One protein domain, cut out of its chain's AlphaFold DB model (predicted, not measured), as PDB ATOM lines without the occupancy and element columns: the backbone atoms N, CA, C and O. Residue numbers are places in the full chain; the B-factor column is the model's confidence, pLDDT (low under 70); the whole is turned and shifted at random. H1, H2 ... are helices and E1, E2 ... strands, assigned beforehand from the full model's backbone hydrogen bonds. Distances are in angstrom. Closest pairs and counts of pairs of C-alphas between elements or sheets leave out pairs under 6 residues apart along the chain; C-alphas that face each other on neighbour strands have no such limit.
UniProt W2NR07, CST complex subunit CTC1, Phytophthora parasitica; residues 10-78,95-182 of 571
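Overview. This is residues 10 to 78 and 95 to 182 of the 571 residues of the protein "CST complex subunit CTC1" of Phytophthora parasitica (UniProt W2NR07). A strongly twisted sheet of nine strands bends round into an open trough, with H2 over its hollow; H3 sits by the edge strand E2, and the long helix H1 stands outside, beside E7. The trough is not closed, and its edge strands E1 and E2 stay apart. The printed part has 157 residues, in the order H1 E1 H2 H3 E2 E3 E4 E5 E6 E7 E8 E9, of the mixed class. The branched sheet is mostly antiparallel, with E1 and E4, and E6 and E9, parallel. It is compact, with a radius of gyration of the C-alphas of 16.4 A and a rounded outline of 44 by 39 by 30 A.

Along the chain. The longest strand, E4, is residues 106 to 114, 24.0 A long, with C-alpha 106 at (-10.054, 15.582, -7.396), and bends by 52 degrees at residue 111. The other strands are E1, residues 39 to 42; E2, 68 to 72; E3, 99 to 103; E5, 124 to 127; E6, 132 to 137, 15.4 A; E7, 147 to 151; E8, 154 to 158; and E9, 170 to 174, ending at C-alpha (1.570, 11.514, -11.692). H1 is residues 10 to 29, 28.7 A, beginning at (-1.845, 25.047, 9.975); H2 is 43 to 53, 15.6 A; H3 is 59 to 65.

Arrangement. E4 has E1 and E5 on one side and E7 on the other side. N 41 and O 107 of E1 and E4 are 2.9 A apart, N 113 and O 125 of the hairpin E4 and E5 2.9 A, and N 108 and O 151 of E4 and E7 2.8 A. E4, E5 and E6 form a meander, each strand the antiparallel neighbour of the one before; with E7, antiparallel to E4, they form a Greek key. Also within hydrogen-bond range are N 135 and O 124 across E5 and E6, which form a hairpin, at 2.7 A, N 136 and O 172 across E6 and E9 at 2.8 A, N 155 and O 173 across the hairpin E8 and E9 at 2.9 A, N 101 and O 156 across E3 and E8 at 2.8 A, and N 69 and O 102 across E2 and E3 at 2.8 A. E7 runs on into E8 at 89 degrees. H2 is on the sheet; its closest C-alphas to E4 are those of Val 43 and Ile 108, 6.2 A. H3 only grazes the sheet, with Leu 63 and Thr 69 of E2 closest, at 6.7 A between C-alphas. H2 and H3 only just touch, and only at the corner, with 3 pairs of C-alphas within 8 A, the closest those of Leu 53 and Thr 59, 5.4 A. H1 only grazes the sheet with residues 12 to 20, is near E7, and is apart from H2 and H3. In H1, H2 and H3 every O i to N i+4 pair is within hydrogen-bond range.

Size, cuts and confidence. The C-alphas farthest apart, of Glu 10 and Gln 78, are 51.3 A apart. Residues 79 to 94 are not printed, and C-alphas 78 and 95 are 15.1 A apart across this cut. Of the links printed whole, E8 to E9 is long. Mean pLDDT of the printed part is 82.5; 26 residues are under 70, among them 74 to 78, 95 to 97 and 160 to 168.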
ATOM      1  N   GLU A  10      -1.459  23.701  10.407       86.06
ATOM      2  CA  GLU A  10      -1.845  25.047   9.975       86.06
ATOM      3  C   GLU A  10      -1.114  25.434   8.690       86.06
ATOM      4  O   GLU A  10      -1.749  25.907   7.748       86.06
ATOM      5  N   HIS A  11       0.180  25.117   8.594       86.31
ATOM      6  CA  HIS A  11       0.945  25.301   7.362       86.31
ATOM      7  C   HIS A  11       0.346  24.509   6.190       86.31
ATOM      8  O   HIS A  11       0.138  25.053   5.105       86.31
ATOM      9  N   VAL A  12      -0.009  23.239   6.422       87.94
ATOM     10  CA  VAL A  12      -0.649  22.394   5.400       87.94
ATOM     11  C   VAL A  12      -1.974  23.002   4.933       87.94
ATOM     12  O   VAL A  12      -2.238  23.046   3.729       87.94
ATOM     13  N   LYS A  13      -2.822  23.473   5.860       88.56
ATOM     14  CA  LYS A  13      -4.105  24.113   5.522       88.56
ATOM     15  C   LYS A  13      -3.899  25.378   4.697       88.56
ATOM     16  O   LYS A  13      -4.604  25.566   3.708       88.56
ATOM     17  N   GLU A  14      -2.949  26.220   5.089       89.44
ATOM     18  CA  GLU A  14      -2.636  27.455   4.377       89.44
ATOM     19  C   GLU A  14      -2.158  27.161   2.953       89.44
ATOM     20  O   GLU A  14      -2.668  27.743   1.997       89.44
ATOM     21  N   GLN A  15      -1.253  26.197   2.787       90.31
ATOM     22  CA  GLN A  15      -0.730  25.846   1.472       90.31
ATOM     23  C   GLN A  15      -1.796  25.214   0.568       90.31
ATOM     24  O   GLN A  15      -1.878  25.540  -0.615       90.31
ATOM     25  N   ILE A  16      -2.672  24.365   1.116       90.75
ATOM     26  CA  ILE A  16      -3.835  23.841   0.384       90.75
ATOM     27  C   ILE A  16      -4.761  24.979  -0.060       90.75
ATOM     28  O   ILE A  16      -5.224  24.978  -1.201       90.75
ATOM     29  N   LEU A  17      -5.026  25.949   0.820       90.94
ATOM     30  CA  LEU A  17      -5.889  27.088   0.517       90.94
ATOM     31  C   LEU A  17      -5.297  27.960  -0.596       90.94
ATOM     32  O   LEU A  17      -6.020  28.333  -1.519       90.94
ATOM     33  N   GLN A  18      -3.995  28.248  -0.539       91.69
ATOM     34  CA  GLN A  18      -3.286  28.990  -1.585       91.69
ATOM     35  C   GLN A  18      -3.408  28.288  -2.941       91.69
ATOM     36  O   GLN A  18      -3.718  28.920  -3.952       91.69
ATOM     37  N   GLU A  19      -3.232  26.967  -2.962       92.44
ATOM     38  CA  GLU A  19      -3.344  26.186  -4.190       92.44
ATOM     39  C   GLU A  19      -4.772  26.140  -4.732       92.44
ATOM     40  O   GLU A  19      -4.986  26.289  -5.937       92.44
ATOM     41  N   GLN A  20      -5.762  25.996  -3.852       90.38
ATOM     42  CA  GLN A  20      -7.168  26.052  -4.233       90.38
ATOM     43  C   GLN A  20      -7.530  27.410  -4.846       90.38
ATOM     44  O   GLN A  20      -8.155  27.453  -5.904       90.38
ATOM     45  N   GLN A  21      -7.112  28.513  -4.223       90.19
ATOM     46  CA  GLN A  21      -7.359  29.862  -4.740       90.19
ATOM     47  C   GLN A  21      -6.718  30.061  -6.118       90.19
ATOM     48  O   GLN A  21      -7.360  30.590  -7.026       90.19
ATOM     49  N   ALA A  22      -5.481  29.590  -6.306       88.62
ATOM     50  CA  ALA A  22      -4.807  29.644  -7.602       88.62
ATOM     51  C   ALA A  22      -5.572  28.863  -8.685       88.62
ATOM     52  O   ALA A  22      -5.688  29.324  -9.823       88.62
ATOM     53  N   TRP A  23      -6.136  27.706  -8.333       88.31
ATOM     54  CA  TRP A  23      -6.967  26.918  -9.239       88.31
ATOM     55  C   TRP A  23      -8.289  27.615  -9.585       88.31
ATOM     56  O   TRP A  23      -8.636  27.700 -10.761       88.31
ATOM     57  N   GLU A  24      -8.990  28.179  -8.600       86.88
ATOM     58  CA  GLU A  24     -10.248  28.909  -8.819       86.88
ATOM     59  C   GLU A  24     -10.057  30.113  -9.752       86.88
ATOM     60  O   GLU A  24     -10.864  30.330 -10.660       86.88
ATOM     61  N   VAL A  25      -8.960  30.859  -9.589       86.06
ATOM     62  CA  VAL A  25      -8.581  31.952 -10.502       86.06
ATOM     63  C   VAL A  25      -8.353  31.429 -11.924       86.06
ATOM     64  O   VAL A  25      -8.804  32.052 -12.887       86.06
ATOM     65  N   GLY A  26      -7.695  30.275 -12.068       83.00
ATOM     66  CA  GLY A  26      -7.476  29.623 -13.361       83.00
ATOM     67  C   GLY A  26      -8.773  29.201 -14.059       83.00
ATOM     68  O   GLY A  26      -8.938  29.456 -15.252       83.00
ATOM     69  N   GLU A  27      -9.721  28.619 -13.325       82.00
ATOM     70  CA  GLU A  27     -11.025  28.197 -13.865       82.00
ATOM     71  C   GLU A  27     -11.875  29.395 -14.315       82.00
ATOM     72  O   GLU A  27     -12.496  29.363 -15.382       82.00
ATOM     73  N   LEU A  28     -11.872  30.483 -13.535       80.88
ATOM     74  CA  LEU A  28     -12.541  31.732 -13.911       80.88
ATOM     75  C   LEU A  28     -11.925  32.326 -15.188       80.88
ATOM     76  O   LEU A  28     -12.653  32.755 -16.085       80.88
ATOM     77  N   ALA A  29     -10.593  32.299 -15.310       81.12
ATOM     78  CA  ALA A  29      -9.885  32.749 -16.509       81.12
ATOM     79  C   ALA A  29     -10.174  31.871 -17.743       81.12
ATOM     80  O   ALA A  29     -10.205  32.380 -18.863       81.12
ATOM     81  N   ALA A  30     -10.450  30.576 -17.551       77.75
ATOM     82  CA  ALA A  30     -10.866  29.647 -18.606       77.75
ATOM     83  C   ALA A  30     -12.338  29.822 -19.049       77.75
ATOM     84  O   ALA A  30     -12.833  29.066 -19.890       77.75
ATOM     85  N   GLY A  31     -13.047  30.825 -18.517       75.38
ATOM     86  CA  GLY A  31     -14.407  31.183 -18.923       75.38
ATOM     87  C   GLY A  31     -15.508  30.421 -18.184       75.38
ATOM     88  O   GLY A  31     -16.651  30.403 -18.642       75.38
ATOM     89  N   HIS A  32     -15.202  29.775 -17.058       70.94
ATOM     90  CA  HIS A  32     -16.220  29.143 -16.217       70.94
ATOM     91  C   HIS A  32     -16.852  30.182 -15.284       70.94
ATOM     92  O   HIS A  32     -16.163  30.851 -14.525       70.94
ATOM     93  N   SER A  33     -18.183  30.330 -15.325       63.28
ATOM     94  CA  SER A  33     -18.915  31.334 -14.528       63.28
ATOM     95  C   SER A  33     -18.975  31.010 -13.031       63.28
ATOM     96  O   SER A  33     -19.194  31.900 -12.210       63.28
ATOM     97  N   LYS A  34     -18.778  29.738 -12.670       68.56
ATOM     98  CA  LYS A  34     -18.602  29.266 -11.298       68.56
ATOM     99  C   LYS A  34     -17.677  28.043 -11.315       68.56
ATOM    100  O   LYS A  34     -18.002  27.090 -12.028       68.56
ATOM    101  N   PRO A  35     -16.565  28.039 -10.561       65.50
ATOM    102  CA  PRO A  35     -15.689  26.877 -10.494       65.50
ATOM    103  C   PRO A  35     -16.448  25.680  -9.911       65.50
ATOM    104  O   PRO A  35     -17.276  25.816  -9.001       65.50
ATOM    105  N   TYR A  36     -16.206  24.495 -10.469       72.75
ATOM    106  CA  TYR A  36     -16.766  23.255  -9.933       72.75
ATOM    107  C   TYR A  36     -16.194  22.968  -8.532       72.75
ATOM    108  O   TYR A  36     -15.079  23.390  -8.236       72.75
ATOM    109  N   PRO A  37     -16.913  22.245  -7.652       81.12
ATOM    110  CA  PRO A  37     -16.393  21.941  -6.323       81.12
ATOM    111  C   PRO A  37     -15.170  21.021  -6.426       81.12
ATOM    112  O   PRO A  37     -15.290  19.860  -6.827       81.12
ATOM    113  N   LEU A  38     -14.009  21.557  -6.051       88.31
ATOM    114  CA  LEU A  38     -12.759  20.820  -5.934       88.31
ATOM    115  C   LEU A  38     -12.790  19.930  -4.686       88.31
ATOM    116  O   LEU A  38     -13.279  20.332  -3.629       88.31
ATOM    117  N   GLN A  39     -12.275  18.708  -4.798       91.75
ATOM    118  CA  GLN A  39     -12.219  17.752  -3.696       91.75
ATOM    119  C   GLN A  39     -10.791  17.280  -3.435       91.75
ATOM    120  O   GLN A  39     -10.021  17.039  -4.360       91.75
ATOM    121  N   PHE A  40     -10.479  17.054  -2.160       92.75
ATOM    122  CA  PHE A  40      -9.187  16.550  -1.699       92.75
ATOM    123  C   PHE A  40      -9.364  15.145  -1.142       92.75
ATOM    124  O   PHE A  40     -10.141  14.926  -0.204       92.75
ATOM    125  N   TRP A  41      -8.731  14.164  -1.770       94.56
ATOM    126  CA  TRP A  41      -8.899  12.755  -1.428       94.56
ATOM    127  C   TRP A  41      -7.555  12.146  -1.048       94.56
ATOM    128  O   TRP A  41      -6.571  12.347  -1.744       94.56
ATOM    129  N   SER A  42      -7.521  11.335   0.013       93.75
ATOM    130  CA  SER A  42      -6.368  10.459   0.223       93.75
ATOM    131  C   SER A  42      -6.337   9.364  -0.845       93.75
ATOM    132  O   SER A  42      -7.385   8.980  -1.386       93.75
ATOM    133  N   VAL A  43      -5.156   8.803  -1.104       91.56
ATOM    134  CA  VAL A  43      -5.008   7.654  -2.013       91.56
ATOM    135  C   VAL A  43      -5.926   6.482  -1.625       91.56
ATOM    136  O   VAL A  43      -6.618   5.925  -2.479       91.56
ATOM    137  N   GLY A  44      -6.058   6.162  -0.335       91.06
ATOM    138  CA  GLY A  44      -6.945   5.105   0.147       91.06
ATOM    139  C   GLY A  44      -8.432   5.448   0.023       91.06
ATOM    140  O   GLY A  44      -9.261   4.552  -0.151       91.06
ATOM    141  N   LYS A  45      -8.823   6.732   0.066       92.81
ATOM    142  CA  LYS A  45     -10.204   7.140  -0.255       92.81
ATOM    143  C   LYS A  45     -10.509   6.884  -1.730       92.81
ATOM    144  O   LYS A  45     -11.544   6.285  -2.018       92.81
ATOM    145  N   LEU A  46      -9.610   7.273  -2.638       92.00
ATOM    146  CA  LEU A  46      -9.763   7.021  -4.073       92.00
ATOM    147  C   LEU A  46      -9.943   5.525  -4.360       92.00
ATOM    148  O   LEU A  46     -10.911   5.134  -5.014       92.00
ATOM    149  N   LEU A  47      -9.061   4.684  -3.818       89.44
ATOM    150  CA  LEU A  47      -9.110   3.235  -4.034       89.44
ATOM    151  C   LEU A  47     -10.403   2.605  -3.497       89.44
ATOM    152  O   LEU A  47     -11.016   1.792  -4.190       89.44
ATOM    153  N   ARG A  48     -10.866   3.013  -2.306       88.38
ATOM    154  CA  ARG A  48     -12.128   2.523  -1.725       88.38
ATOM    155  C   ARG A  48     -13.347   2.924  -2.548       88.38
ATOM    156  O   ARG A  48     -14.218   2.086  -2.772       88.38
ATOM    157  N   VAL A  49     -13.408   4.173  -3.017       87.75
ATOM    158  CA  VAL A  49     -14.506   4.648  -3.875       87.75
ATOM    159  C   VAL A  49     -14.544   3.836  -5.167       87.75
ATOM    160  O   VAL A  49     -15.590   3.300  -5.522       87.75
ATOM    161  N   LEU A  50     -13.402   3.656  -5.832       86.25
ATOM    162  CA  LEU A  50     -13.335   2.870  -7.065       86.25
ATOM    163  C   LEU A  50     -13.666   1.391  -6.847       86.25
ATOM    164  O   LEU A  50     -14.304   0.783  -7.702       86.25
ATOM    165  N   GLN A  51     -13.282   0.808  -5.711       82.69
ATOM    166  CA  GLN A  51     -13.653  -0.562  -5.362       82.69
ATOM    167  C   GLN A  51     -15.165  -0.709  -5.137       82.69
ATOM    168  O   GLN A  51     -15.766  -1.631  -5.682       82.69
ATOM    169  N   ALA A  52     -15.795   0.212  -4.402       79.81
ATOM    170  CA  ALA A  52     -17.243   0.200  -4.171       79.81
ATOM    171  C   ALA A  52     -18.050   0.380  -5.471       79.81
ATOM    172  O   ALA A  52     -19.144  -0.164  -5.630       79.81
ATOM    173  N   LEU A  53     -17.490   1.119  -6.429       76.12
ATOM    174  CA  LEU A  53     -18.110   1.392  -7.721       76.12
ATOM    175  C   LEU A  53     -18.126   0.193  -8.675       76.12
ATOM    176  O   LEU A  53     -18.953   0.166  -9.587       76.12
ATOM    177  N   GLN A  54     -17.269  -0.808  -8.460       69.19
ATOM    178  CA  GLN A  54     -17.281  -2.044  -9.251       69.19
ATOM    179  C   GLN A  54     -18.492  -2.936  -8.948       69.19
ATOM    180  O   GLN A  54     -18.893  -3.719  -9.801       69.19
ATOM    181  N   SER A  55     -19.084  -2.808  -7.759       65.00
ATOM    182  CA  SER A  55     -20.300  -3.531  -7.362       65.00
ATOM    183  C   SER A  55     -21.595  -2.749  -7.610       65.00
ATOM    184  O   SER A  55     -22.675  -3.251  -7.307       65.00
ATOM    185  N   ALA A  56     -21.505  -1.517  -8.117       68.25
ATOM    186  CA  ALA A  56     -22.658  -0.645  -8.326       68.25
ATOM    187  C   ALA A  56     -23.308  -0.870  -9.701       68.25
ATOM    188  O   ALA A  56     -22.623  -1.074 -10.698       68.25
ATOM    189  N   THR A  57     -24.636  -0.761  -9.772       65.50
ATOM    190  CA  THR A  57     -25.414  -0.917 -11.014       65.50
ATOM    191  C   THR A  57     -25.206   0.234 -12.010       65.50
ATOM    192  O   THR A  57     -25.222  -0.007 -13.212       65.50
ATOM    193  N   ASN A  58     -24.932   1.457 -11.527       72.94
ATOM    194  CA  ASN A  58     -24.751   2.670 -12.348       72.94
ATOM    195  C   ASN A  58     -23.358   3.308 -12.161       72.94
ATOM    196  O   ASN A  58     -23.222   4.488 -11.839       72.94
ATOM    197  N   THR A  59     -22.290   2.535 -12.360       75.75
ATOM    198  CA  THR A  59     -20.897   2.969 -12.127       75.75
ATOM    199  C   THR A  59     -20.507   4.275 -12.839       75.75
ATOM    200  O   THR A  59     -19.821   5.110 -12.253       75.75
ATOM    201  N   LEU A  60     -20.927   4.471 -14.095       76.88
ATOM    202  CA  LEU A  60     -20.556   5.640 -14.909       76.88
ATOM    203  C   LEU A  60     -21.179   6.948 -14.401       76.88
ATOM    204  O   LEU A  60     -20.490   7.965 -14.345       76.88
ATOM    205  N   GLU A  61     -22.450   6.917 -13.999       77.00
ATOM    206  CA  GLU A  61     -23.147   8.095 -13.469       77.00
ATOM    207  C   GLU A  61     -22.529   8.539 -12.142       77.00
ATOM    208  O   GLU A  61     -22.252   9.723 -11.946       77.00
ATOM    209  N   THR A  62     -22.221   7.589 -11.258       79.94
ATOM    210  CA  THR A  62     -21.599   7.889  -9.964       79.94
ATOM    211  C   THR A  62     -20.169   8.417 -10.119       79.94
ATOM    212  O   THR A  62     -19.776   9.342  -9.413       79.94
ATOM    213  N   LEU A  63     -19.384   7.899 -11.073       84.25
ATOM    214  CA  LEU A  63     -18.060   8.455 -11.389       84.25
ATOM    215  C   LEU A  63     -18.161   9.904 -11.884       84.25
ATOM    216  O   LEU A  63     -17.406  10.762 -11.423       84.25
ATOM    217  N   ALA A  64     -19.130  10.195 -12.758       81.69
ATOM    218  CA  ALA A  64     -19.360  11.541 -13.274       81.69
ATOM    219  C   ALA A  64     -19.769  12.536 -12.171       81.69
ATOM    220  O   ALA A  64     -19.326  13.685 -12.203       81.69
ATOM    221  N   GLN A  65     -20.531  12.100 -11.158       82.94
ATOM    222  CA  GLN A  65     -20.874  12.933  -9.992       82.94
ATOM    223  C   GLN A  65     -19.633  13.394  -9.218       82.94
ATOM    224  O   GLN A  65     -19.564  14.545  -8.787       82.94
ATOM    225  N   TYR A  66     -18.628  12.527  -9.086       83.25
ATOM    226  CA  TYR A  66     -17.342  12.880  -8.478       83.25
ATOM    227  C   TYR A  66     -16.396  13.618  -9.436       83.25
ATOM    228  O   TYR A  66     -15.319  14.043  -9.027       83.25
ATOM    229  N   GLY A  67     -16.769  13.791 -10.708       86.19
ATOM    230  CA  GLY A  67     -15.890  14.358 -11.731       86.19
ATOM    231  C   GLY A  67     -14.746  13.424 -12.129       86.19
ATOM    232  O   GLY A  67     -13.685  13.902 -12.528       86.19
ATOM    233  N   ILE A  68     -14.926  12.107 -11.985       90.56
ATOM    234  CA  ILE A  68     -13.971  11.096 -12.441       90.56
ATOM    235  C   ILE A  68     -14.370  10.639 -13.840       90.56
ATOM    236  O   ILE A  68     -15.489  10.183 -14.075       90.56
ATOM    237  N   THR A  69     -13.424  10.707 -14.767       90.50
ATOM    238  CA  THR A  69     -13.567  10.166 -16.116       90.50
ATOM    239  C   THR A  69     -12.978   8.763 -16.160       90.50
ATOM    240  O   THR A  69     -11.830   8.556 -15.767       90.50
ATOM    241  N   ARG A  70     -13.765   7.798 -16.647       88.94
ATOM    242  CA  ARG A  70     -13.316   6.432 -16.929       88.94
ATOM    243  C   ARG A  70     -12.956   6.307 -18.404       88.94
ATOM    244  O   ARG A  70     -13.807   6.513 -19.264       88.94
ATOM    245  N   HIS A  71     -11.734   5.884 -18.676       87.38
ATOM    246  CA  HIS A  71     -11.202   5.644 -20.010       87.38
ATOM    247  C   HIS A  71     -11.114   4.143 -20.269       87.38
ATOM    248  O   HIS A  71     -10.547   3.406 -19.459       87.38
ATOM    249  N   SER A  72     -11.663   3.684 -21.394       80.25
ATOM    250  CA  SER A  72     -11.377   2.332 -21.881       80.25
ATOM    251  C   SER A  72     -10.028   2.347 -22.584       80.25
ATOM    252  O   SER A  72      -9.837   3.110 -23.528       80.25
ATOM    253  N   VAL A  73      -9.097   1.512 -22.131       71.44
ATOM    254  CA  VAL A  73      -7.722   1.476 -22.649       71.44
ATOM    255  C   VAL A  73      -7.564   0.403 -23.747       71.44
ATOM    256  O   VAL A  73      -6.476   0.209 -24.290       71.44
ATOM    257  N   GLY A  74      -8.679  -0.231 -24.138       61.22
ATOM    258  CA  GLY A  74      -8.783  -1.226 -25.207       61.22
ATOM    259  C   GLY A  74      -8.229  -2.611 -24.849       61.22
ATOM    260  O   GLY A  74      -7.425  -2.766 -23.929       61.22
ATOM    261  N   SER A  75      -8.652  -3.620 -25.617       54.72
ATOM    262  CA  SER A  75      -8.059  -4.961 -25.594       54.72
ATOM    263  C   SER A  75      -6.668  -4.929 -26.230       54.72
ATOM    264  O   SER A  75      -6.466  -4.363 -27.307       54.72
ATOM    265  N   VAL A  76      -5.687  -5.515 -25.545       52.78
ATOM    266  CA  VAL A  76      -4.251  -5.307 -25.813       52.78
ATOM    267  C   VAL A  76      -3.670  -6.310 -26.826       52.78
ATOM    268  O   VAL A  76      -2.479  -6.279 -27.128       52.78
ATOM    269  N   ASP A  77      -4.504  -7.134 -27.465       46.00
ATOM    270  CA  ASP A  77      -4.089  -7.990 -28.585       46.00
ATOM    271  C   ASP A  77      -3.994  -7.194 -29.907       46.00
ATOM    272  O   ASP A  77      -4.665  -7.492 -30.897       46.00
ATOM    273  N   GLN A  78      -3.114  -6.187 -29.977       43.47
ATOM    274  CA  GLN A  78      -2.829  -5.501 -31.250       43.47
ATOM    275  C   GLN A  78      -2.277  -6.466 -32.318       43.47
ATOM    276  O   GLN A  78      -2.501  -6.245 -33.508       43.47
ATOM    277  N   THR A  95     -12.827 -10.576 -22.475       43.44
ATOM    278  CA  THR A  95     -12.698 -10.587 -21.019       43.44
ATOM    279  C   THR A  95     -12.051  -9.279 -20.560       43.44
ATOM    280  O   THR A  95     -10.851  -9.120 -20.744       43.44
ATOM    281  N   THR A  96     -12.865  -8.370 -20.003       54.25
ATOM    282  CA  THR A  96     -12.537  -7.111 -19.285       54.25
ATOM    283  C   THR A  96     -11.256  -6.376 -19.712       54.25
ATOM    284  O   THR A  96     -10.160  -6.732 -19.282       54.25
ATOM    285  N   ASP A  97     -11.427  -5.301 -20.483       64.19
ATOM    286  CA  ASP A  97     -10.371  -4.370 -20.901       64.19
ATOM    287  C   ASP A  97      -9.697  -3.647 -19.722       64.19
ATOM    288  O   ASP A  97     -10.336  -3.358 -18.706       64.19
ATOM    289  N   ALA A  98      -8.419  -3.287 -19.895       74.75
ATOM    290  CA  ALA A  98      -7.726  -2.371 -18.993       74.75
ATOM    291  C   ALA A  98      -8.442  -1.010 -18.957       74.75
ATOM    292  O   ALA A  98      -8.966  -0.526 -19.966       74.75
ATOM    293  N   VAL A  99      -8.448  -0.373 -17.788       84.31
ATOM    294  CA  VAL A  99      -9.172   0.878 -17.544       84.31
ATOM    295  C   VAL A  99      -8.214   1.912 -16.976       84.31
ATOM    296  O   VAL A  99      -7.345   1.588 -16.172       84.31
ATOM    297  N   ALA A 100      -8.387   3.169 -17.360       89.06
ATOM    298  CA  ALA A 100      -7.742   4.285 -16.686       89.06
ATOM    299  C   ALA A 100      -8.793   5.246 -16.122       89.06
ATOM    300  O   ALA A 100      -9.883   5.388 -16.674       89.06
ATOM    301  N   TYR A 101      -8.465   5.905 -15.021       92.00
ATOM    302  CA  TYR A 101      -9.296   6.913 -14.378       92.00
ATOM    303  C   TYR A 101      -8.501   8.203 -14.262       92.00
ATOM    304  O   TYR A 101      -7.333   8.174 -13.885       92.00
ATOM    305  N   SER A 102      -9.134   9.328 -14.551       93.38
ATOM    306  CA  SER A 102      -8.552  10.653 -14.344       93.38
ATOM    307  C   SER A 102      -9.603  11.595 -13.782       93.38
ATOM    308  O   SER A 102     -10.804  11.348 -13.910       93.38
ATOM    309  N   SER A 103      -9.176  12.703 -13.191       92.75
ATOM    310  CA  SER A 103     -10.088  13.761 -12.767       92.75
ATOM    311  C   SER A 103      -9.411  15.117 -12.866       92.75
ATOM    312  O   SER A 103      -8.221  15.236 -12.592       92.75
ATOM    313  N   SER A 104     -10.185  16.138 -13.225       86.12
ATOM    314  CA  SER A 104      -9.793  17.544 -13.089       86.12
ATOM    315  C   SER A 104     -10.289  18.178 -11.784       86.12
ATOM    316  O   SER A 104      -9.953  19.322 -11.503       86.12
ATOM    317  N   ARG A 105     -11.099  17.459 -10.991       89.00
ATOM    318  CA  ARG A 105     -11.798  17.986  -9.800       89.00
ATOM    319  C   ARG A 105     -11.387  17.322  -8.493       89.00
ATOM    320  O   ARG A 105     -11.872  17.704  -7.433       89.00
ATOM    321  N   ILE A 106     -10.539  16.304  -8.564       93.94
ATOM    322  CA  ILE A 106     -10.054  15.582  -7.396       93.94
ATOM    323  C   ILE A 106      -8.549  15.726  -7.365       93.94
ATOM    324  O   ILE A 106      -7.869  15.245  -8.269       93.94
ATOM    325  N   TRP A 107      -8.036  16.334  -6.308       95.56
ATOM    326  CA  TRP A 107      -6.617  16.303  -5.994       95.56
ATOM    327  C   TRP A 107      -6.344  15.218  -4.960       95.56
ATOM    328  O   TRP A 107      -7.138  15.002  -4.038       95.56
ATOM    329  N   ILE A 108      -5.236  14.506  -5.142       95.94
ATOM    330  CA  ILE A 108      -4.846  13.387  -4.290       95.94
ATOM    331  C   ILE A 108      -3.798  13.856  -3.289       95.94
ATOM    332  O   ILE A 108      -2.828  14.509  -3.665       95.94
ATOM    333  N   THR A 109      -3.966  13.473  -2.028       94.31
ATOM    334  CA  THR A 109      -2.961  13.645  -0.980       94.31
ATOM    335  C   THR A 109      -2.433  12.302  -0.481       94.31
ATOM    336  O   THR A 109      -3.138  11.286  -0.474       94.31
ATOM    337  N   GLY A 110      -1.172  12.295  -0.060       93.94
ATOM    338  CA  GLY A 110      -0.509  11.132   0.526       93.94
ATOM    339  C   GLY A 110       0.977  11.391   0.743       93.94
ATOM    340  O   GLY A 110       1.504  12.408   0.296       93.94
ATOM    341  N   PHE A 111       1.648  10.477   1.431       94.00
ATOM    342  CA  PHE A 111       3.096  10.509   1.584       94.00
ATOM    343  C   PHE A 111       3.760   9.714   0.464       94.00
ATOM    344  O   PHE A 111       3.348   8.587   0.197       94.00
ATOM    345  N   LEU A 112       4.777  10.277  -0.187       93.50
ATOM    346  CA  LEU A 112       5.580   9.541  -1.166       93.50
ATOM    347  C   LEU A 112       6.756   8.865  -0.467       93.50
ATOM    348  O   LEU A 112       7.669   9.537  -0.002       93.50
ATOM    349  N   HIS A 113       6.762   7.538  -0.433       91.31
ATOM    350  CA  HIS A 113       7.831   6.742   0.171       91.31
ATOM    351  C   HIS A 113       8.413   5.762  -0.842       91.31
ATOM    352  O   HIS A 113       7.753   5.388  -1.806       91.31
ATOM    353  N   PHE A 114       9.641   5.303  -0.628       89.94
ATOM    354  CA  PHE A 114      10.143   4.167  -1.396       89.94
ATOM    355  C   PHE A 114       9.401   2.886  -1.030       89.94
ATOM    356  O   PHE A 114       9.140   2.635   0.148       89.94
ATOM    357  N   GLY A 115       9.158   2.034  -2.026       84.50
ATOM    358  CA  GLY A 115       8.646   0.693  -1.780       84.50
ATOM    359  C   GLY A 115       9.531  -0.097  -0.806       84.50
ATOM    360  O   GLY A 115      10.768  -0.025  -0.819       84.50
ATOM    361  N   GLU A 116       8.888  -0.872   0.067       76.69
ATOM    362  CA  GLU A 116       9.569  -1.661   1.108       76.69
ATOM    363  C   GLU A 116      10.139  -2.992   0.575       76.69
ATOM    364  O   GLU A 116      11.028  -3.620   1.175       76.69
ATOM    365  N   SER A 117       9.619  -3.447  -0.568       72.19
ATOM    366  CA  SER A 117      10.015  -4.701  -1.204       72.19
ATOM    367  C   SER A 117      11.240  -4.516  -2.105       72.19
ATOM    368  O   SER A 117      11.487  -3.438  -2.631       72.19
ATOM    369  N   LEU A 118      12.006  -5.586  -2.339       66.50
ATOM    370  CA  LEU A 118      13.125  -5.541  -3.295       66.50
ATOM    371  C   LEU A 118      12.680  -5.224  -4.720       66.50
ATOM    372  O   LEU A 118      13.415  -4.586  -5.468       66.50
ATOM    373  N   ASP A 119      11.491  -5.685  -5.092       68.50
ATOM    374  CA  ASP A 119      10.977  -5.530  -6.446       68.50
ATOM    375  C   ASP A 119      10.419  -4.120  -6.693       68.50
ATOM    376  O   ASP A 119      10.249  -3.743  -7.854       68.50
ATOM    377  N   THR A 120      10.168  -3.353  -5.623       73.69
ATOM    378  CA  THR A 120       9.632  -1.981  -5.652       73.69
ATOM    379  C   THR A 120      10.552  -0.947  -5.004       73.69
ATOM    380  O   THR A 120      10.161   0.206  -4.867       73.69
ATOM    381  N   CYS A 121      11.781  -1.315  -4.625       73.88
ATOM    382  CA  CYS A 121      12.698  -0.400  -3.936       73.88
ATOM    383  C   CYS A 121      13.146   0.793  -4.795       73.88
ATOM    384  O   CYS A 121      13.623   1.780  -4.253       73.88
ATOM    385  N   ASP A 122      12.974   0.718  -6.112       78.56
ATOM    386  CA  ASP A 122      13.224   1.770  -7.098       78.56
ATOM    387  C   ASP A 122      11.943   2.489  -7.555       78.56
ATOM    388  O   ASP A 122      11.962   3.260  -8.514       78.56
ATOM    389  N   ILE A 123      10.823   2.250  -6.869       87.25
ATOM    390  CA  ILE A 123       9.522   2.861  -7.144       87.25
ATOM    391  C   ILE A 123       9.089   3.679  -5.926       87.25
ATOM    392  O   ILE A 123       9.262   3.255  -4.781       87.25
ATOM    393  N   LEU A 124       8.491   4.843  -6.183       92.12
ATOM    394  CA  LEU A 124       7.789   5.604  -5.159       92.12
ATOM    395  C   LEU A 124       6.362   5.085  -5.021       92.12
ATOM    396  O   LEU A 124       5.653   4.893  -6.003       92.12
ATOM    397  N   GLU A 125       5.930   4.876  -3.795       92.94
ATOM    398  CA  GLU A 125       4.575   4.514  -3.435       92.94
ATOM    399  C   GLU A 125       3.919   5.723  -2.766       92.94
ATOM    400  O   GLU A 125       4.489   6.338  -1.865       92.94
ATOM    401  N   LEU A 126       2.729   6.092  -3.242       94.50
ATOM    402  CA  LEU A 126       1.895   7.086  -2.584       94.50
ATOM    403  C   LEU A 126       1.067   6.369  -1.528       94.50
ATOM    404  O   LEU A 126       0.255   5.496  -1.851       94.50
ATOM    405  N   CYS A 127       1.282   6.754  -0.280       93.12
ATOM    406  CA  CYS A 127       0.758   6.062   0.879       93.12
ATOM    407  C   CYS A 127      -0.149   6.967   1.712       93.12
ATOM    408  O   CYS A 127       0.092   8.164   1.875       93.12
ATOM    409  N   ASP A 128      -1.180   6.369   2.295       89.50
ATOM    410  CA  ASP A 128      -1.843   6.887   3.487       89.50
ATOM    411  C   ASP A 128      -1.772   5.844   4.612       89.50
ATOM    412  O   ASP A 128      -1.050   4.854   4.515       89.50
ATOM    413  N   SER A 129      -2.505   6.059   5.705       85.12
ATOM    414  CA  SER A 129      -2.482   5.154   6.858       85.12
ATOM    415  C   SER A 129      -2.958   3.726   6.564       85.12
ATOM    416  O   SER A 129      -2.690   2.837   7.367       85.12
ATOM    417  N   ASN A 130      -3.668   3.489   5.456       84.31
ATOM    418  CA  ASN A 130      -4.317   2.208   5.167       84.31
ATOM    419  C   ASN A 130      -4.012   1.657   3.770       84.31
ATOM    420  O   ASN A 130      -4.473   0.568   3.426       84.31
ATOM    421  N   SER A 131      -3.341   2.415   2.910       87.62
ATOM    422  CA  SER A 131      -3.150   2.050   1.509       87.62
ATOM    423  C   SER A 131      -1.820   2.564   0.987       87.62
ATOM    424  O   SER A 131      -1.445   3.697   1.259       87.62
ATOM    425  N   SER A 132      -1.152   1.733   0.191       89.38
ATOM    426  CA  SER A 132       0.026   2.086  -0.597       89.38
ATOM    427  C   SER A 132      -0.272   1.809  -2.069       89.38
ATOM    428  O   SER A 132      -0.884   0.786  -2.404       89.38
ATOM    429  N   LEU A 133       0.129   2.728  -2.944       90.31
ATOM    430  CA  LEU A 133      -0.059   2.609  -4.381       90.31
ATOM    431  C   LEU A 133       1.221   3.002  -5.134       90.31
ATOM    432  O   LEU A 133       1.641   4.161  -5.036       90.31
ATOM    433  N   PRO A 134       1.800   2.104  -5.958       90.88
ATOM    434  CA  PRO A 134       2.906   2.447  -6.844       90.88
ATOM    435  C   PRO A 134       2.574   3.681  -7.679       90.88
ATOM    436  O   PRO A 134       1.546   3.726  -8.356       90.88
ATOM    437  N   SER A 135       3.434   4.684  -7.600       92.31
ATOM    438  CA  SER A 135       3.229   6.016  -8.151       92.31
ATOM    439  C   SER A 135       4.432   6.420  -8.986       92.31
ATOM    440  O   SER A 135       5.561   6.538  -8.516       92.31
ATOM    441  N   PHE A 136       4.183   6.627 -10.271       91.69
ATOM    442  CA  PHE A 136       5.214   6.899 -11.249       91.69
ATOM    443  C   PHE A 136       5.232   8.377 -11.615       91.69
ATOM    444  O   PHE A 136       4.277   8.912 -12.185       91.69
ATOM    445  N   LEU A 137       6.361   9.017 -11.339       92.50
ATOM    446  CA  LEU A 137       6.651  10.386 -11.736       92.50
ATOM    447  C   LEU A 137       7.545  10.375 -12.981       92.50
ATOM    448  O   LEU A 137       8.319   9.435 -13.201       92.50
ATOM    449  N   LEU A 138       7.415  11.404 -13.821       89.12
ATOM    450  CA  LEU A 138       8.222  11.507 -15.036       89.12
ATOM    451  C   LEU A 138       9.659  11.890 -14.747       89.12
ATOM    452  O   LEU A 138      10.497  11.362 -15.449       89.12
ATOM    453  N   ASP A 139       9.951  12.745 -13.768       87.62
ATOM    454  CA  ASP A 139      11.304  13.183 -13.382       87.62
ATOM    455  C   ASP A 139      11.298  13.627 -11.905       87.62
ATOM    456  O   ASP A 139      11.256  14.823 -11.614       87.62
ATOM    457  N   PRO A 140      11.192  12.678 -10.954       89.31
ATOM    458  CA  PRO A 140      10.992  13.013  -9.548       89.31
ATOM    459  C   PRO A 140      12.200  13.746  -8.953       89.31
ATOM    460  O   PRO A 140      13.347  13.466  -9.292       89.31
ATOM    461  N   SER A 141      11.933  14.650  -8.010       88.25
ATOM    462  CA  SER A 141      12.961  15.253  -7.156       88.25
ATOM    463  C   SER A 141      13.156  14.405  -5.893       88.25
ATOM    464  O   SER A 141      12.148  13.986  -5.313       88.25
ATOM    465  N   PRO A 142      14.398  14.209  -5.402       88.62
ATOM    466  CA  PRO A 142      14.649  13.581  -4.103       88.62
ATOM    467  C   PRO A 142      13.890  14.231  -2.942       88.62
ATOM    468  O   PRO A 142      13.554  13.564  -1.971       88.62
ATOM    469  N   GLN A 143      13.568  15.521  -3.066       87.44
ATOM    470  CA  GLN A 143      12.830  16.289  -2.060       87.44
ATOM    471  C   GLN A 143      11.413  15.775  -1.815       87.44
ATOM    472  O   GLN A 143      10.827  16.103  -0.796       87.44
ATOM    473  N   LEU A 144      10.844  15.010  -2.749       89.62
ATOM    474  CA  LEU A 144       9.503  14.447  -2.610       89.62
ATOM    475  C   LEU A 144       9.478  13.217  -1.697       89.62
ATOM    476  O   LEU A 144       8.402  12.812  -1.264       89.62
ATOM    477  N   VAL A 145      10.634  12.603  -1.433       89.75
ATOM    478  CA  VAL A 145      10.727  11.386  -0.624       89.75
ATOM    479  C   VAL A 145      10.415  11.699   0.831       89.75
ATOM    480  O   VAL A 145      10.900  12.676   1.399       89.75
ATOM    481  N   ASP A 146       9.604  10.837   1.425       88.94
ATOM    482  CA  ASP A 146       9.108  10.920   2.791       88.94
ATOM    483  C   ASP A 146       8.330  12.218   3.085       88.94
ATOM    484  O   ASP A 146       8.157  12.597   4.243       88.94
ATOM    485  N   GLN A 147       7.822  12.890   2.044       90.69
ATOM    486  CA  GLN A 147       7.023  14.108   2.171       90.69
ATOM    487  C   GLN A 147       5.536  13.856   1.949       90.69
ATOM    488  O   GLN A 147       5.139  13.059   1.096       90.69
ATOM    489  N   LEU A 148       4.713  14.613   2.681       93.38
ATOM    490  CA  LEU A 148       3.293  14.763   2.379       93.38
ATOM    491  C   LEU A 148       3.154  15.634   1.129       93.38
ATOM    492  O   LEU A 148       3.604  16.781   1.118       93.38
ATOM    493  N   VAL A 149       2.513  15.099   0.095       94.81
ATOM    494  CA  VAL A 149       2.353  15.786  -1.187       94.81
ATOM    495  C   VAL A 149       0.893  15.929  -1.594       94.81
ATOM    496  O   VAL A 149       0.029  15.141  -1.201       94.81
ATOM    497  N   LEU A 150       0.641  16.931  -2.430       95.31
ATOM    498  CA  LEU A 150      -0.601  17.158  -3.153       95.31
ATOM    499  C   LEU A 150      -0.354  16.974  -4.653       95.31
ATOM    500  O   LEU A 150       0.473  17.664  -5.257       95.31
ATOM    501  N   ILE A 151      -1.100  16.046  -5.244       95.94
ATOM    502  CA  ILE A 151      -1.078  15.705  -6.665       95.94
ATOM    503  C   ILE A 151      -2.379  16.203  -7.295       95.94
ATOM    504  O   ILE A 151      -3.471  15.731  -6.971       95.94
ATOM    505  N   LYS A 152      -2.257  17.158  -8.210       93.94
ATOM    506  CA  LYS A 152      -3.358  17.842  -8.889       93.94
ATOM    507  C   LYS A 152      -3.753  17.140 -10.182       93.94
ATOM    508  O   LYS A 152      -4.939  17.074 -10.495       93.94
ATOM    509  N   ARG A 153      -2.782  16.594 -10.923       93.69
ATOM    510  CA  ARG A 153      -3.013  15.863 -12.178       93.69
ATOM    511  C   ARG A 153      -2.494  14.442 -12.074       93.69
ATOM    512  O   ARG A 153      -1.301  14.191 -11.899       93.69
ATOM    513  N   TRP A 154      -3.407  13.498 -12.235       95.12
ATOM    514  CA  TRP A 154      -3.122  12.083 -12.082       95.12
ATOM    515  C   TRP A 154      -3.955  11.235 -13.035       95.12
ATOM    516  O   TRP A 154      -5.061  11.604 -13.442       95.12
ATOM    517  N   VAL A 155      -3.417  10.059 -13.345       93.94
ATOM    518  CA  VAL A 155      -4.125   8.989 -14.042       93.94
ATOM    519  C   VAL A 155      -3.914   7.702 -13.261       93.94
ATOM    520  O   VAL A 155      -2.793   7.217 -13.136       93.94
ATOM    521  N   LEU A 156      -4.987   7.137 -12.720       92.81
ATOM    522  CA  LEU A 156      -4.950   5.824 -12.092       92.81
ATOM    523  C   LEU A 156      -5.192   4.766 -13.157       92.81
ATOM    524  O   LEU A 156      -6.186   4.816 -13.876       92.81
ATOM    525  N   VAL A 157      -4.314   3.782 -13.228       88.75
ATOM    526  CA  VAL A 157      -4.333   2.753 -14.261       88.75
ATOM    527  C   VAL A 157      -4.660   1.433 -13.594       88.75
ATOM    528  O   VAL A 157      -3.956   1.027 -12.677       88.75
ATOM    529  N   ASP A 158      -5.712   0.769 -14.059       84.44
ATOM    530  CA  ASP A 158      -6.168  -0.537 -13.594       84.44
ATOM    531  C   ASP A 158      -6.030  -1.560 -14.725       84.44
ATOM    532  O   ASP A 158      -6.750  -1.525 -15.727       84.44
ATOM    533  N   LYS A 159      -5.067  -2.468 -14.568       77.56
ATOM    534  CA  LYS A 159      -4.767  -3.564 -15.496       77.56
ATOM    535  C   LYS A 159      -5.233  -4.923 -14.965       77.56
ATOM    536  O   LYS A 159      -4.646  -5.943 -15.323       77.56
ATOM    537  N   ALA A 160      -6.243  -4.968 -14.095       65.38
ATOM    538  CA  ALA A 160      -6.790  -6.230 -13.600       65.38
ATOM    539  C   ALA A 160      -7.262  -7.135 -14.755       65.38
ATOM    540  O   ALA A 160      -8.087  -6.740 -15.576       65.38
ATOM    541  N   PHE A 161      -6.749  -8.369 -14.805       55.09
ATOM    542  CA  PHE A 161      -7.011  -9.312 -15.896       55.09
ATOM    543  C   PHE A 161      -8.017 -10.376 -15.453       55.09
ATOM    544  O   PHE A 161      -7.838 -11.003 -14.409       55.09
ATOM    545  N   GLY A 162      -9.085 -10.593 -16.230       49.28
ATOM    546  CA  GLY A 162     -10.117 -11.590 -15.902       49.28
ATOM    547  C   GLY A 162     -10.785 -11.365 -14.537       49.28
ATOM    548  O   GLY A 162     -11.194 -12.325 -13.891       49.28
ATOM    549  N   GLY A 163     -10.826 -10.111 -14.070       51.44
ATOM    550  CA  GLY A 163     -11.317  -9.739 -12.740       51.44
ATOM    551  C   GLY A 163     -10.351 -10.014 -11.576       51.44
ATOM    552  O   GLY A 163     -10.679  -9.679 -10.440       51.44
ATOM    553  N   VAL A 164      -9.160 -10.578 -11.819       46.31
ATOM    554  CA  VAL A 164      -8.174 -10.867 -10.767       46.31
ATOM    555  C   VAL A 164      -7.194  -9.703 -10.632       46.31
ATOM    556  O   VAL A 164      -6.359  -9.455 -11.504       46.31
ATOM    557  N   ARG A 165      -7.280  -8.993  -9.504       57.72
ATOM    558  CA  ARG A 165      -6.297  -7.982  -9.105       57.72
ATOM    559  C   ARG A 165      -5.097  -8.670  -8.463       57.72
ATOM    560  O   ARG A 165      -5.209  -9.249  -7.387       57.72
ATOM    561  N   THR A 166      -3.945  -8.602  -9.117       54.12
ATOM    562  CA  THR A 166      -2.662  -8.984  -8.516       54.12
ATOM    563  C   THR A 166      -1.986  -7.768  -7.886       54.12
ATOM    564  O   THR A 166      -2.292  -6.620  -8.227       54.12
ATOM    565  N   THR A 167      -1.045  -8.003  -6.974       50.34
ATOM    566  CA  THR A 167      -0.137  -6.971  -6.460       50.34
ATOM    567  C   THR A 167       0.602  -6.330  -7.645       50.34
ATOM    568  O   THR A 167       1.325  -7.016  -8.364       50.34
ATOM    569  N   GLY A 168       0.365  -5.039  -7.903       60.09
ATOM    570  CA  GLY A 168       0.898  -4.321  -9.074       60.09
ATOM    571  C   GLY A 168      -0.025  -4.249 -10.301       60.09
ATOM    572  O   GLY A 168       0.391  -3.747 -11.340       60.09
ATOM    573  N   SER A 169      -1.278  -4.711 -10.208       71.81
ATOM    574  CA  SER A 169      -2.286  -4.507 -11.269       71.81
ATOM    575  C   SER A 169      -2.791  -3.063 -11.360       71.81
ATOM    576  O   SER A 169      -3.308  -2.669 -12.402       71.81
ATOM    577  N   MET A 170      -2.601  -2.269 -10.303       84.12
ATOM    578  CA  MET A 170      -2.924  -0.846 -10.267       84.12
ATOM    579  C   MET A 170      -1.691  -0.002  -9.979       84.12
ATOM    580  O   MET A 170      -0.858  -0.375  -9.152       84.12
ATOM    581  N   PHE A 171      -1.609   1.153 -10.630       88.88
ATOM    582  CA  PHE A 171      -0.593   2.161 -10.355       88.88
ATOM    583  C   PHE A 171      -1.090   3.557 -10.720       88.88
ATOM    584  O   PHE A 171      -1.997   3.718 -11.541       88.88
ATOM    585  N   LEU A 172      -0.479   4.566 -10.112       92.88
ATOM    586  CA  LEU A 172      -0.737   5.972 -10.376       92.88
ATOM    587  C   LEU A 172       0.326   6.523 -11.328       92.88
ATOM    588  O   LEU A 172       1.521   6.396 -11.080       92.88
ATOM    589  N   GLU A 173      -0.094   7.169 -12.404       93.62
ATOM    590  CA  GLU A 173       0.754   8.084 -13.161       93.62
ATOM    591  C   GLU A 173       0.527   9.494 -12.630       93.62
ATOM    592  O   GLU A 173      -0.595  10.005 -12.651       93.62
ATOM    593  N   VAL A 174       1.594  10.130 -12.165       94.06
ATOM    594  CA  VAL A 174       1.570  11.514 -11.692       94.06
ATOM    595  C   VAL A 174       1.938  12.418 -12.861       94.06
ATOM    596  O   VAL A 174       3.086  12.435 -13.299       94.06
ATOM    597  N   HIS A 175       0.948  13.128 -13.400       92.19
ATOM    598  CA  HIS A 175       1.086  14.007 -14.574       92.19
ATOM    599  C   HIS A 175       1.479  15.443 -14.183       92.19
ATOM    600  O   HIS A 175       1.649  16.317 -15.037       92.19
ATOM    601  N   ASP A 176       1.622  15.715 -12.889       88.75
ATOM    602  CA  ASP A 176       2.232  16.949 -12.408       88.75
ATOM    603  C   ASP A 176       3.731  16.955 -12.695       88.75
ATOM    604  O   ASP A 176       4.443  16.008 -12.369       88.75
ATOM    605  N   GLU A 177       4.218  18.054 -13.271       82.69
ATOM    606  CA  GLU A 177       5.659  18.258 -13.452       82.69
ATOM    607  C   GLU A 177       6.364  18.399 -12.098       82.69
ATOM    608  O   GLU A 177       7.479  17.916 -11.915       82.69
ATOM    609  N   LYS A 178       5.696  19.055 -11.142       87.12
ATOM    610  CA  LYS A 178       6.168  19.266  -9.773       87.12
ATOM    611  C   LYS A 178       4.990  19.118  -8.805       87.12
ATOM    612  O   LYS A 178       4.212  20.063  -8.673       87.12
ATOM    613  N   PRO A 179       4.826  17.951  -8.158       92.00
ATOM    614  CA  PRO A 179       3.874  17.801  -7.063       92.00
ATOM    615  C   PRO A 179       4.153  18.821  -5.956       92.00
ATOM    616  O   PRO A 179       5.308  19.186  -5.723       92.00
ATOM    617  N   VAL A 180       3.106  19.273  -5.270       93.25
ATOM    618  CA  VAL A 180       3.246  20.276  -4.207       93.25
ATOM    619  C   VAL A 180       3.593  19.564  -2.910       93.25
ATOM    620  O   VAL A 180       2.842  18.702  -2.461       93.25
ATOM    621  N   ILE A 181       4.722  19.923  -2.309       91.75
ATOM    622  CA  ILE A 181       5.097  19.466  -0.970       91.75
ATOM    623  C   ILE A 181       4.307  20.301   0.039       91.75
ATOM    624  O   ILE A 181       4.394  21.522  -0.005       91.75
ATOM    625  N   LEU A 182       3.537  19.649   0.914       89.31
ATOM    626  CA  LEU A 182       2.677  20.310   1.907       89.31
ATOM    627  C   LEU A 182       3.340  20.467   3.282       89.31
ATOM    628  O   LEU A 182       2.818  21.174   4.138       89.31
TER     629      LEU A 182